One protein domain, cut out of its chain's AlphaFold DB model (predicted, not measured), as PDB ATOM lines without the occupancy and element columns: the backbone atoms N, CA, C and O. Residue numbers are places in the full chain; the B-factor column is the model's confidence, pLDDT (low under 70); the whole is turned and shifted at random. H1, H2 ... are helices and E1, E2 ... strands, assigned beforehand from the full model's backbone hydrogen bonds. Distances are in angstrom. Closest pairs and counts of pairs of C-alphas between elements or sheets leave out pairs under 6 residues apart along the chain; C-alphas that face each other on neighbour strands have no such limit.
ATOM      1  N   THR A  14      48.661 -15.205  50.045       70.75
ATOM      2  CA  THR A  14      49.548 -16.347  50.292       70.75
ATOM      3  C   THR A  14      50.999 -15.878  50.387       70.75
ATOM      4  O   THR A  14      51.345 -14.786  49.923       70.75
ATOM      5  N   PHE A  15      51.849 -16.676  51.024       74.75
ATOM      6  CA  PHE A  15      53.245 -16.344  51.282       74.75
ATOM      7  C   PHE A  15      54.146 -17.540  50.989       74.75
ATOM      8  O   PHE A  15      53.849 -18.663  51.384       74.75
ATOM      9  N   ASN A  16      55.278 -17.279  50.340       74.12
ATOM     10  CA  ASN A  16      56.321 -18.264  50.081       74.12
ATOM     11  C   ASN A  16      57.695 -17.649  50.369       74.12
ATOM     12  O   ASN A  16      57.940 -16.487  50.054       74.12
ATOM     13  N   LYS A  17      58.620 -18.427  50.937       73.25
ATOM     14  CA  LYS A  17      59.947 -17.937  51.346       73.25
ATOM     15  C   LYS A  17      60.806 -17.436  50.173       73.25
ATOM     16  O   LYS A  17      61.602 -16.521  50.357       73.25
ATOM     17  N   LYS A  18      60.651 -18.023  48.983       75.69
ATOM     18  CA  LYS A  18      61.398 -17.686  47.761       75.69
ATOM     19  C   LYS A  18      60.744 -16.550  46.978       75.69
ATOM     20  O   LYS A  18      61.441 -15.694  46.445       75.69
ATOM     21  N   PHE A  19      59.414 -16.536  46.913       69.75
ATOM     22  CA  PHE A  19      58.670 -15.594  46.071       69.75
ATOM     23  C   PHE A  19      58.028 -14.432  46.849       69.75
ATOM     24  O   PHE A  19      57.599 -13.452  46.243       69.75
ATOM     25  N   GLY A  20      58.001 -14.471  48.181       77.38
ATOM     26  CA  GLY A  20      57.405 -13.446  49.041       77.38
ATOM     27  C   GLY A  20      55.872 -13.498  49.077       77.38
ATOM     28  O   GLY A  20      55.264 -14.540  48.835       77.38
ATOM     29  N   LEU A  21      55.241 -12.362  49.391       79.62
ATOM     30  CA  LEU A  21      53.782 -12.228  49.470       79.62
ATOM     31  C   LEU A  21      53.143 -12.204  48.065       79.62
ATOM     32  O   LEU A  21      53.678 -11.561  47.150       79.62
ATOM     33  N   ALA A  22      51.994 -12.862  47.901       77.62
ATOM     34  CA  ALA A  22      51.160 -12.793  46.702       77.62
ATOM     35  C   ALA A  22      49.677 -12.617  47.050       77.62
ATOM     36  O   ALA A  22      49.194 -13.141  48.054       77.62
ATOM     37  N   ILE A  23      48.968 -11.875  46.197       78.19
ATOM     38  CA  ILE A  23      47.567 -11.493  46.385       78.19
ATOM     39  C   ILE A  23      46.784 -11.893  45.135       78.19
ATOM     40  O   ILE A  23      47.124 -11.459  44.033       78.19
ATOM     41  N   ASP A  24      45.729 -12.683  45.324       73.38
ATOM     42  CA  ASP A  24      44.746 -13.010  44.289       73.38
ATOM     43  C   ASP A  24      43.943 -11.749  43.938       73.38
ATOM     44  O   ASP A  24      43.119 -11.262  44.720       73.38
ATOM     45  N   SER A  25      44.256 -11.150  42.792       74.44
ATOM     46  CA  SER A  25      43.614  -9.937  42.293       74.44
ATOM     47  C   SER A  25      43.658  -9.915  40.772       74.44
ATOM     48  O   SER A  25      44.634 -10.345  40.168       74.44
ATOM     49  N   GLN A  26      42.661  -9.303  40.127       65.12
ATOM     50  CA  GLN A  26      42.542  -9.272  38.658       65.12
ATOM     51  C   GLN A  26      43.801  -8.785  37.903       65.12
ATOM     52  O   GLN A  26      43.914  -9.018  36.705       65.12
ATOM     53  N   ARG A  27      44.745  -8.114  38.581       61.12
ATOM     54  CA  ARG A  27      46.011  -7.614  38.020       61.12
ATOM     55  C   ARG A  27      47.260  -8.431  38.409       61.12
ATOM     56  O   ARG A  27      48.326  -8.146  37.880       61.12
ATOM     57  N   SER A  28      47.168  -9.407  39.322       62.94
ATOM     58  CA  SER A  28      48.324 -10.076  39.957       62.94
ATOM     59  C   SER A  28      48.106 -11.582  40.235       62.94
ATOM     60  O   SER A  28      48.608 -12.120  41.224       62.94
ATOM     61  N   ASN A  29      47.402 -12.305  39.360       69.94
ATOM     62  CA  ASN A  29      47.121 -13.730  39.602       69.94
ATOM     63  C   ASN A  29      48.306 -14.671  39.350       69.94
ATOM     64  O   ASN A  29      48.468 -15.639  40.082       69.94
ATOM     65  N   GLY A  30      49.209 -14.356  38.415       75.31
ATOM     66  CA  GLY A  30      50.294 -15.282  38.048       75.31
ATOM     67  C   GLY A  30      51.210 -15.675  39.216       75.31
ATOM     68  O   GLY A  30      51.558 -16.841  39.372       75.31
ATOM     69  N   LYS A  31      51.561 -14.720  40.089       75.00
ATOM     70  CA  LYS A  31      52.401 -14.981  41.272       75.00
ATOM     71  C   LYS A  31      51.659 -15.784  42.348       75.00
ATOM     72  O   LYS A  31      52.264 -16.608  43.027       75.00
ATOM     73  N   PHE A  32      50.361 -15.534  42.499       76.69
ATOM     74  CA  PHE A  32      49.497 -16.260  43.425       76.69
ATOM     75  C   PHE A  32      49.312 -17.719  42.980       76.69
ATOM     76  O   PHE A  32      49.447 -18.632  43.794       76.69
ATOM     77  N   ASP A  33      49.103 -17.941  41.682       77.62
ATOM     78  CA  ASP A  33      48.969 -19.274  41.090       77.62
ATOM     79  C   ASP A  33      50.273 -20.075  41.185       77.62
ATOM     80  O   ASP A  33      50.245 -21.243  41.564       77.62
ATOM     81  N   LEU A  34      51.422 -19.436  40.929       79.19
ATOM     82  CA  LEU A  34      52.747 -20.048  41.094       79.19
ATOM     83  C   LEU A  34      52.975 -20.562  42.521       79.19
ATOM     84  O   LEU A  34      53.331 -21.724  42.700       79.19
ATOM     85  N   ILE A  35      52.729 -19.722  43.532       79.31
ATOM     86  CA  ILE A  35      52.915 -20.106  44.939       79.31
ATOM     87  C   ILE A  35      51.940 -21.215  45.339       79.31
ATOM     88  O   ILE A  35      52.326 -22.157  46.029       79.31
ATOM     89  N   ASN A  36      50.682 -21.133  44.905       76.88
ATOM     90  CA  ASN A  36      49.698 -22.161  45.230       76.88
ATOM     91  C   ASN A  36      50.000 -23.501  44.563       76.88
ATOM     92  O   ASN A  36      49.731 -24.533  45.168       76.88
ATOM     93  N   ASN A  37      50.530 -23.508  43.340       77.62
ATOM     94  CA  ASN A  37      50.923 -24.745  42.672       77.62
ATOM     95  C   ASN A  37      52.133 -25.380  43.366       77.62
ATOM     96  O   ASN A  37      52.067 -26.553  43.708       77.62
ATOM     97  N   GLU A  38      53.158 -24.594  43.711       78.56
ATOM     98  CA  GLU A  38      54.306 -25.097  44.483       78.56
ATOM     99  C   GLU A  38      53.870 -25.652  45.853       78.56
ATOM    100  O   GLU A  38      54.299 -26.727  46.264       78.56
ATOM    101  N   GLN A  39      52.952 -24.971  46.549       75.25
ATOM    102  CA  GLN A  39      52.420 -25.452  47.826       75.25
ATOM    103  C   GLN A  39      51.587 -26.733  47.672       75.25
ATOM    104  O   GLN A  39      51.620 -27.591  48.554       75.25
ATOM    105  N   LYS A  40      50.836 -26.878  46.572       76.06
ATOM    106  CA  LYS A  40      50.103 -28.114  46.266       76.06
ATOM    107  C   LYS A  40      51.057 -29.278  46.030       76.06
ATOM    108  O   LYS A  40      50.792 -30.346  46.568       76.06
ATOM    109  N   ASP A  41      52.146 -29.063  45.298       77.88
ATOM    110  CA  ASP A  41      53.147 -30.100  45.035       77.88
ATOM    111  C   ASP A  41      53.832 -30.543  46.334       77.88
ATOM    112  O   ASP A  41      53.936 -31.737  46.605       77.88
ATOM    113  N   ILE A  42      54.214 -29.591  47.195       79.25
ATOM    114  CA  ILE A  42      54.783 -29.888  48.521       79.25
ATOM    115  C   ILE A  42      53.793 -30.683  49.378       79.25
ATOM    116  O   ILE A  42      54.161 -31.695  49.970       79.25
ATOM    117  N   ASN A  43      52.534 -30.245  49.441       77.56
ATOM    118  CA  ASN A  43      51.510 -30.939  50.222       77.56
ATOM    119  C   ASN A  43      51.245 -32.349  49.675       77.56
ATOM    120  O   ASN A  43      51.073 -33.278  50.457       77.56
ATOM    121  N   PHE A  44      51.245 -32.520  48.352       80.25
ATOM    122  CA  PHE A  44      51.085 -33.824  47.719       80.25
ATOM    123  C   PHE A  44      52.252 -34.763  48.053       80.25
ATOM    124  O   PHE A  44      52.032 -35.927  48.381       80.25
ATOM    125  N   GLU A  45      53.490 -34.265  48.044       80.31
ATOM    126  CA  GLU A  45      54.666 -35.038  48.462       80.31
ATOM    127  C   GLU A  45      54.621 -35.431  49.950       80.31
ATOM    128  O   GLU A  45      54.995 -36.550  50.307       80.31
ATOM    129  N   GLU A  46      54.119 -34.561  50.828       80.12
ATOM    130  CA  GLU A  46      53.902 -34.904  52.239       80.12
ATOM    131  C   GLU A  46      52.813 -35.973  52.410       80.12
ATOM    132  O   GLU A  46      53.024 -36.963  53.111       80.12
ATOM    133  N   GLU A  47      51.686 -35.855  51.707       81.94
ATOM    134  CA  GLU A  47      50.624 -36.872  51.698       81.94
ATOM    135  C   GLU A  47      51.143 -38.233  51.196       81.94
ATOM    136  O   GLU A  47      50.834 -39.278  51.777       81.94
ATOM    137  N   ARG A  48      52.012 -38.236  50.172       82.44
ATOM    138  CA  ARG A  48      52.720 -39.439  49.700       82.44
ATOM    139  C   ARG A  48      53.591 -40.056  50.787       82.44
ATOM    140  O   ARG A  48      53.578 -41.276  50.958       82.44
ATOM    141  N   ARG A  49      54.347 -39.239  51.525       85.25
ATOM    142  CA  ARG A  49      55.196 -39.709  52.634       85.25
ATOM    143  C   ARG A  49      54.363 -40.305  53.758       85.25
ATOM    144  O   ARG A  49      54.730 -41.363  54.264       85.25
ATOM    145  N   VAL A  50      53.245 -39.676  54.118       85.19
ATOM    146  CA  VAL A  50      52.314 -40.194  55.131       85.19
ATOM    147  C   VAL A  50      51.780 -41.566  54.719       85.19
ATOM    148  O   VAL A  50      51.850 -42.503  55.515       85.19
ATOM    149  N   LEU A  51      51.326 -41.718  53.469       85.19
ATOM    150  CA  LEU A  51      50.855 -43.004  52.953       85.19
ATOM    151  C   LEU A  51      51.970 -44.063  52.955       85.19
ATOM    152  O   LEU A  51      51.763 -45.162  53.465       85.19
ATOM    153  N   TYR A  52      53.164 -43.728  52.457       86.06
ATOM    154  CA  TYR A  52      54.329 -44.622  52.466       86.06
ATOM    155  C   TYR A  52      54.672 -45.101  53.881       86.06
ATOM    156  O   TYR A  52      54.877 -46.290  54.131       86.06
ATOM    157  N   VAL A  53      54.701 -44.174  54.834       89.88
ATOM    158  CA  VAL A  53      54.957 -44.464  56.243       89.88
ATOM    159  C   VAL A  53      53.881 -45.381  56.824       89.88
ATOM    160  O   VAL A  53      54.204 -46.325  57.540       89.88
ATOM    161  N   ALA A  54      52.608 -45.121  56.526       87.00
ATOM    162  CA  ALA A  54      51.503 -45.937  57.008       87.00
ATOM    163  C   ALA A  54      51.581 -47.368  56.453       87.00
ATOM    164  O   ALA A  54      51.462 -48.328  57.212       87.00
ATOM    165  N   MET A  55      51.866 -47.510  55.155       83.19
ATOM    166  CA  MET A  55      52.034 -48.804  54.488       83.19
ATOM    167  C   MET A  55      53.226 -49.597  55.031       83.19
ATOM    168  O   MET A  55      53.120 -50.801  55.223       83.19
ATOM    169  N   THR A  56      54.351 -48.934  55.303       87.25
ATOM    170  CA  THR A  56      55.574 -49.599  55.791       87.25
ATOM    171  C   THR A  56      55.554 -49.906  57.289       87.25
ATOM    172  O   THR A  56      56.288 -50.784  57.737       87.25
ATOM    173  N   ARG A  57      54.730 -49.207  58.085       86.50
ATOM    174  CA  ARG A  57      54.563 -49.470  59.529       86.50
ATOM    175  C   ARG A  57      53.453 -50.462  59.853       86.50
ATOM    176  O   ARG A  57      53.472 -51.041  60.942       86.50
ATOM    177  N   ALA A  58      52.482 -50.632  58.961       86.81
ATOM    178  CA  ALA A  58      51.442 -51.633  59.128       86.81
ATOM    179  C   ALA A  58      52.071 -53.036  59.144       86.81
ATOM    180  O   ALA A  58      52.846 -53.382  58.259       86.81
ATOM    181  N   ARG A  59      51.759 -53.833  60.174       78.75
ATOM    182  CA  ARG A  59      52.257 -55.214  60.299       78.75
ATOM    183  C   ARG A  59      51.361 -56.201  59.556       78.75
ATOM    184  O   ARG A  59      51.841 -56.903  58.680       78.75
ATOM    185  N   ASP A  60      50.064 -56.183  59.869       76.00
ATOM    186  CA  ASP A  60      49.096 -57.136  59.305       76.00
ATOM    187  C   ASP A  60      48.089 -56.469  58.357       76.00
ATOM    188  O   ASP A  60      47.740 -57.022  57.318       76.00
ATOM    189  N   ARG A  61      47.595 -55.271  58.706       80.62
ATOM    190  CA  ARG A  61      46.576 -54.544  57.931       80.62
ATOM    191  C   ARG A  61      46.680 -53.032  58.105       80.62
ATOM    192  O   ARG A  61      47.016 -52.556  59.190       80.62
ATOM    193  N   LEU A  62      46.330 -52.292  57.054       79.94
ATOM    194  CA  LEU A  62      46.195 -50.835  57.054       79.94
ATOM    195  C   LEU A  62      44.729 -50.467  56.800       79.94
ATOM    196  O   LEU A  62      44.162 -50.862  55.787       79.94
ATOM    197  N   ILE A  63      44.121 -49.718  57.721       79.88
ATOM    198  CA  ILE A  63      42.747 -49.217  57.594       79.88
ATOM    199  C   ILE A  63      42.828 -47.723  57.281       79.88
ATOM    200  O   ILE A  63      43.441 -46.971  58.039       79.88
ATOM    201  N   ILE A  64      42.226 -47.300  56.171       74.75
ATOM    202  CA  ILE A  64      42.232 -45.909  55.709       74.75
ATOM    203  C   ILE A  64      40.793 -45.407  55.662       74.75
ATOM    204  O   ILE A  64      39.942 -46.012  55.016       74.75
ATOM    205  N   CYS A  65      40.537 -44.277  56.315       75.38
ATOM    206  CA  CYS A  65      39.251 -43.589  56.270       75.38
ATOM    207  C   CYS A  65      39.377 -42.327  55.409       75.38
ATOM    208  O   CYS A  65      40.369 -41.604  55.508       75.38
ATOM    209  N   SER A  66      38.371 -42.034  54.584       68.31
ATOM    210  CA  SER A  66      38.311 -40.789  53.809       68.31
ATOM    211  C   SER A  66      36.889 -40.270  53.673       68.31
ATOM    212  O   SER A  66      35.938 -41.050  53.626       68.31
ATOM    213  N   GLU A  67      36.751 -38.961  53.504       66.56
ATOM    214  CA  GLU A  67      35.482 -38.346  53.128       66.56
ATOM    215  C   GLU A  67      35.117 -38.641  51.663       66.56
ATOM    216  O   GLU A  67      35.983 -38.828  50.807       66.56
ATOM    217  N   LYS A  68      33.813 -38.620  51.344       59.88
ATOM    218  CA  LYS A  68      33.313 -38.814  49.967       59.88
ATOM    219  C   LYS A  68      33.831 -37.757  48.982       59.88
ATOM    220  O   LYS A  68      33.894 -38.019  47.785       59.88
ATOM    221  N   LYS A  69      34.183 -36.558  49.462       58.16
ATOM    222  CA  LYS A  69      34.695 -35.458  48.637       58.16
ATOM    223  C   LYS A  69      36.211 -35.373  48.778       58.16
ATOM    224  O   LYS A  69      36.721 -34.804  49.735       58.16
ATOM    225  N   GLN A  70      36.923 -35.942  47.815       63.28
ATOM    226  CA  GLN A  70      38.379 -36.043  47.868       63.28
ATOM    227  C   GLN A  70      39.049 -34.830  47.216       63.28
ATOM    228  O   GLN A  70      38.630 -34.357  46.156       63.28
ATOM    229  N   SER A  71      40.105 -34.324  47.854       65.44
ATOM    230  CA  SER A  71      41.008 -33.355  47.230       65.44
ATOM    231  C   SER A  71      41.868 -34.065  46.174       65.44
ATOM    232  O   SER A  71      42.373 -35.151  46.465       65.44
ATOM    233  N   PRO A  72      42.120 -33.461  44.995       64.12
ATOM    234  CA  PRO A  72      43.016 -34.035  43.984       64.12
ATOM    235  C   PRO A  72      44.434 -34.307  44.512       64.12
ATOM    236  O   PRO A  72      45.105 -35.220  44.042       64.12
ATOM    237  N   ALA A  73      44.867 -33.529  45.509       66.50
ATOM    238  CA  ALA A  73      46.187 -33.615  46.128       66.50
ATOM    239  C   ALA A  73      46.233 -34.505  47.392       66.50
ATOM    240  O   ALA A  73      47.176 -34.396  48.165       66.50
ATOM    241  N   SER A  74      45.217 -35.336  47.645       76.19
ATOM    242  CA  SER A  74      45.214 -36.278  48.777       76.19
ATOM    243  C   SER A  74      45.872 -37.603  48.401       76.19
ATOM    244  O   SER A  74      45.756 -38.037  47.258       76.19
ATOM    245  N   TYR A  75      46.448 -38.322  49.372       76.81
ATOM    246  CA  TYR A  75      46.905 -39.706  49.172       76.81
ATOM    247  C   TYR A  75      45.828 -40.631  48.573       76.81
ATOM    248  O   TYR A  75      46.148 -41.628  47.927       76.81
ATOM    249  N   MET A  76      44.543 -40.305  48.749       76.19
ATOM    250  CA  MET A  76      43.444 -41.099  48.207       76.19
ATOM    251  C   MET A  76      43.364 -41.033  46.671       76.19
ATOM    252  O   MET A  76      42.924 -41.994  46.045       76.19
ATOM    253  N   SER A  77      43.859 -39.961  46.034       76.44
ATOM    254  CA  SER A  77      43.948 -39.903  44.567       76.44
ATOM    255  C   SER A  77      44.974 -40.897  44.013       76.44
ATOM    256  O   SER A  77      44.776 -41.442  42.932       76.44
ATOM    257  N   ILE A  78      46.014 -41.211  44.791       75.75
ATOM    258  CA  ILE A  78      47.022 -42.229  44.466       75.75
ATOM    259  C   ILE A  78      46.404 -43.626  44.547       75.75
ATOM    260  O   ILE A  78      46.618 -44.454  43.666       75.75
ATOM    261  N   LEU A  79      45.593 -43.877  45.579       76.88
ATOM    262  CA  LEU A  79      44.872 -45.144  45.763       76.88
ATOM    263  C   LEU A  79      43.733 -45.339  44.744       76.88
ATOM    264  O   LEU A  79      43.304 -46.461  44.488       76.88
ATOM    265  N   ASN A  80      43.248 -44.257  44.142       75.56
ATOM    266  CA  ASN A  80      42.209 -44.289  43.112       75.56
ATOM    267  C   ASN A  80      42.755 -44.120  41.689       75.56
ATOM    268  O   ASN A  80      41.962 -44.021  40.754       75.56
ATOM    269  N   ALA A  81      44.080 -44.102  41.508       73.19
ATOM    270  CA  ALA A  81      44.692 -44.033  40.187       73.19
ATOM    271  C   ALA A  81      44.226 -45.220  39.320       73.19
ATOM    272  O   ALA A  81      44.056 -46.311  39.854       73.19
TER     273      ALA A  81
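Overview. This is residues 14 to 81 of the 330 residues of the protein "UvrD-like helicase C-terminal domain-containing protein" of Peptoniphilus sp. oral taxon 836 str. F0141 (UniProt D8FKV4). A small hairpin of two strands, E1 and E2, packs on the first part of one long helix, H1, which makes most of the length of a rod. At the other end of H1 residues 56 to 61, of which 56 and 57 belong to H1, stick out, and the long loop of residues 58 to 74 folds back to bring the short helix H2 onto the side of H1. The printed part has 68 residues with two named strands and two named helices, which follow along the chain as E1, E2, H1, H2; the sheet E1 - E2 is antiparallel and the class is mostly helix. The whole is only just loose, close to extended, with a radius of gyration of the C-alphas of 16.1 A and spans of 53 by 26 by 16 A.

Arrangement. E1, residues 14 to 16, and E2, residues 20 to 23, form an antiparallel hairpin, at 159 degrees between their directions. N 14 and O 22 are 2.9 A apart and N 20 and O 16 are 2.8 A apart, both within hydrogen-bond range. H1, residues 29 to 57, has its closest C-alphas to E2 at Ala 22 and Phe 32, 5.1 A, and to E1 at Asn 16 and Ile 35, 6.4 A. H2, residues 75 to 79, touches H1 at its residues 44 to 51 alone; the closest C-alphas are those of Glu 47 and Tyr 75, 5.3 A. H2 is apart from E1 and E2. In H1 and H2 every O i to N i+4 pair is within hydrogen-bond range.

Along the chain. E1 begins at C-alpha 14, (49.548, -16.347, 50.292), and is 7.0 A long; E2 is 10.4 A long. H1 runs 41.6 A from C-alpha 29, (47.121, -13.730, 39.602), to C-alpha 57, (54.563, -49.470, 59.529). H2 is 6.7 A long and ends at C-alpha 79, (44.872, -45.144, 45.763).

Size, cuts and confidence. The C-alphas farthest apart, those of Arg 27 and Asp 60, are 54.0 A apart. The printed part has no cut. The link from H1 to H2, residues 58 to 74, is long; the other two are tight. The mean pLDDT of the printed part is 76.1, with residue 19, residues 26 to 29 and residues 66 to 73 under 70.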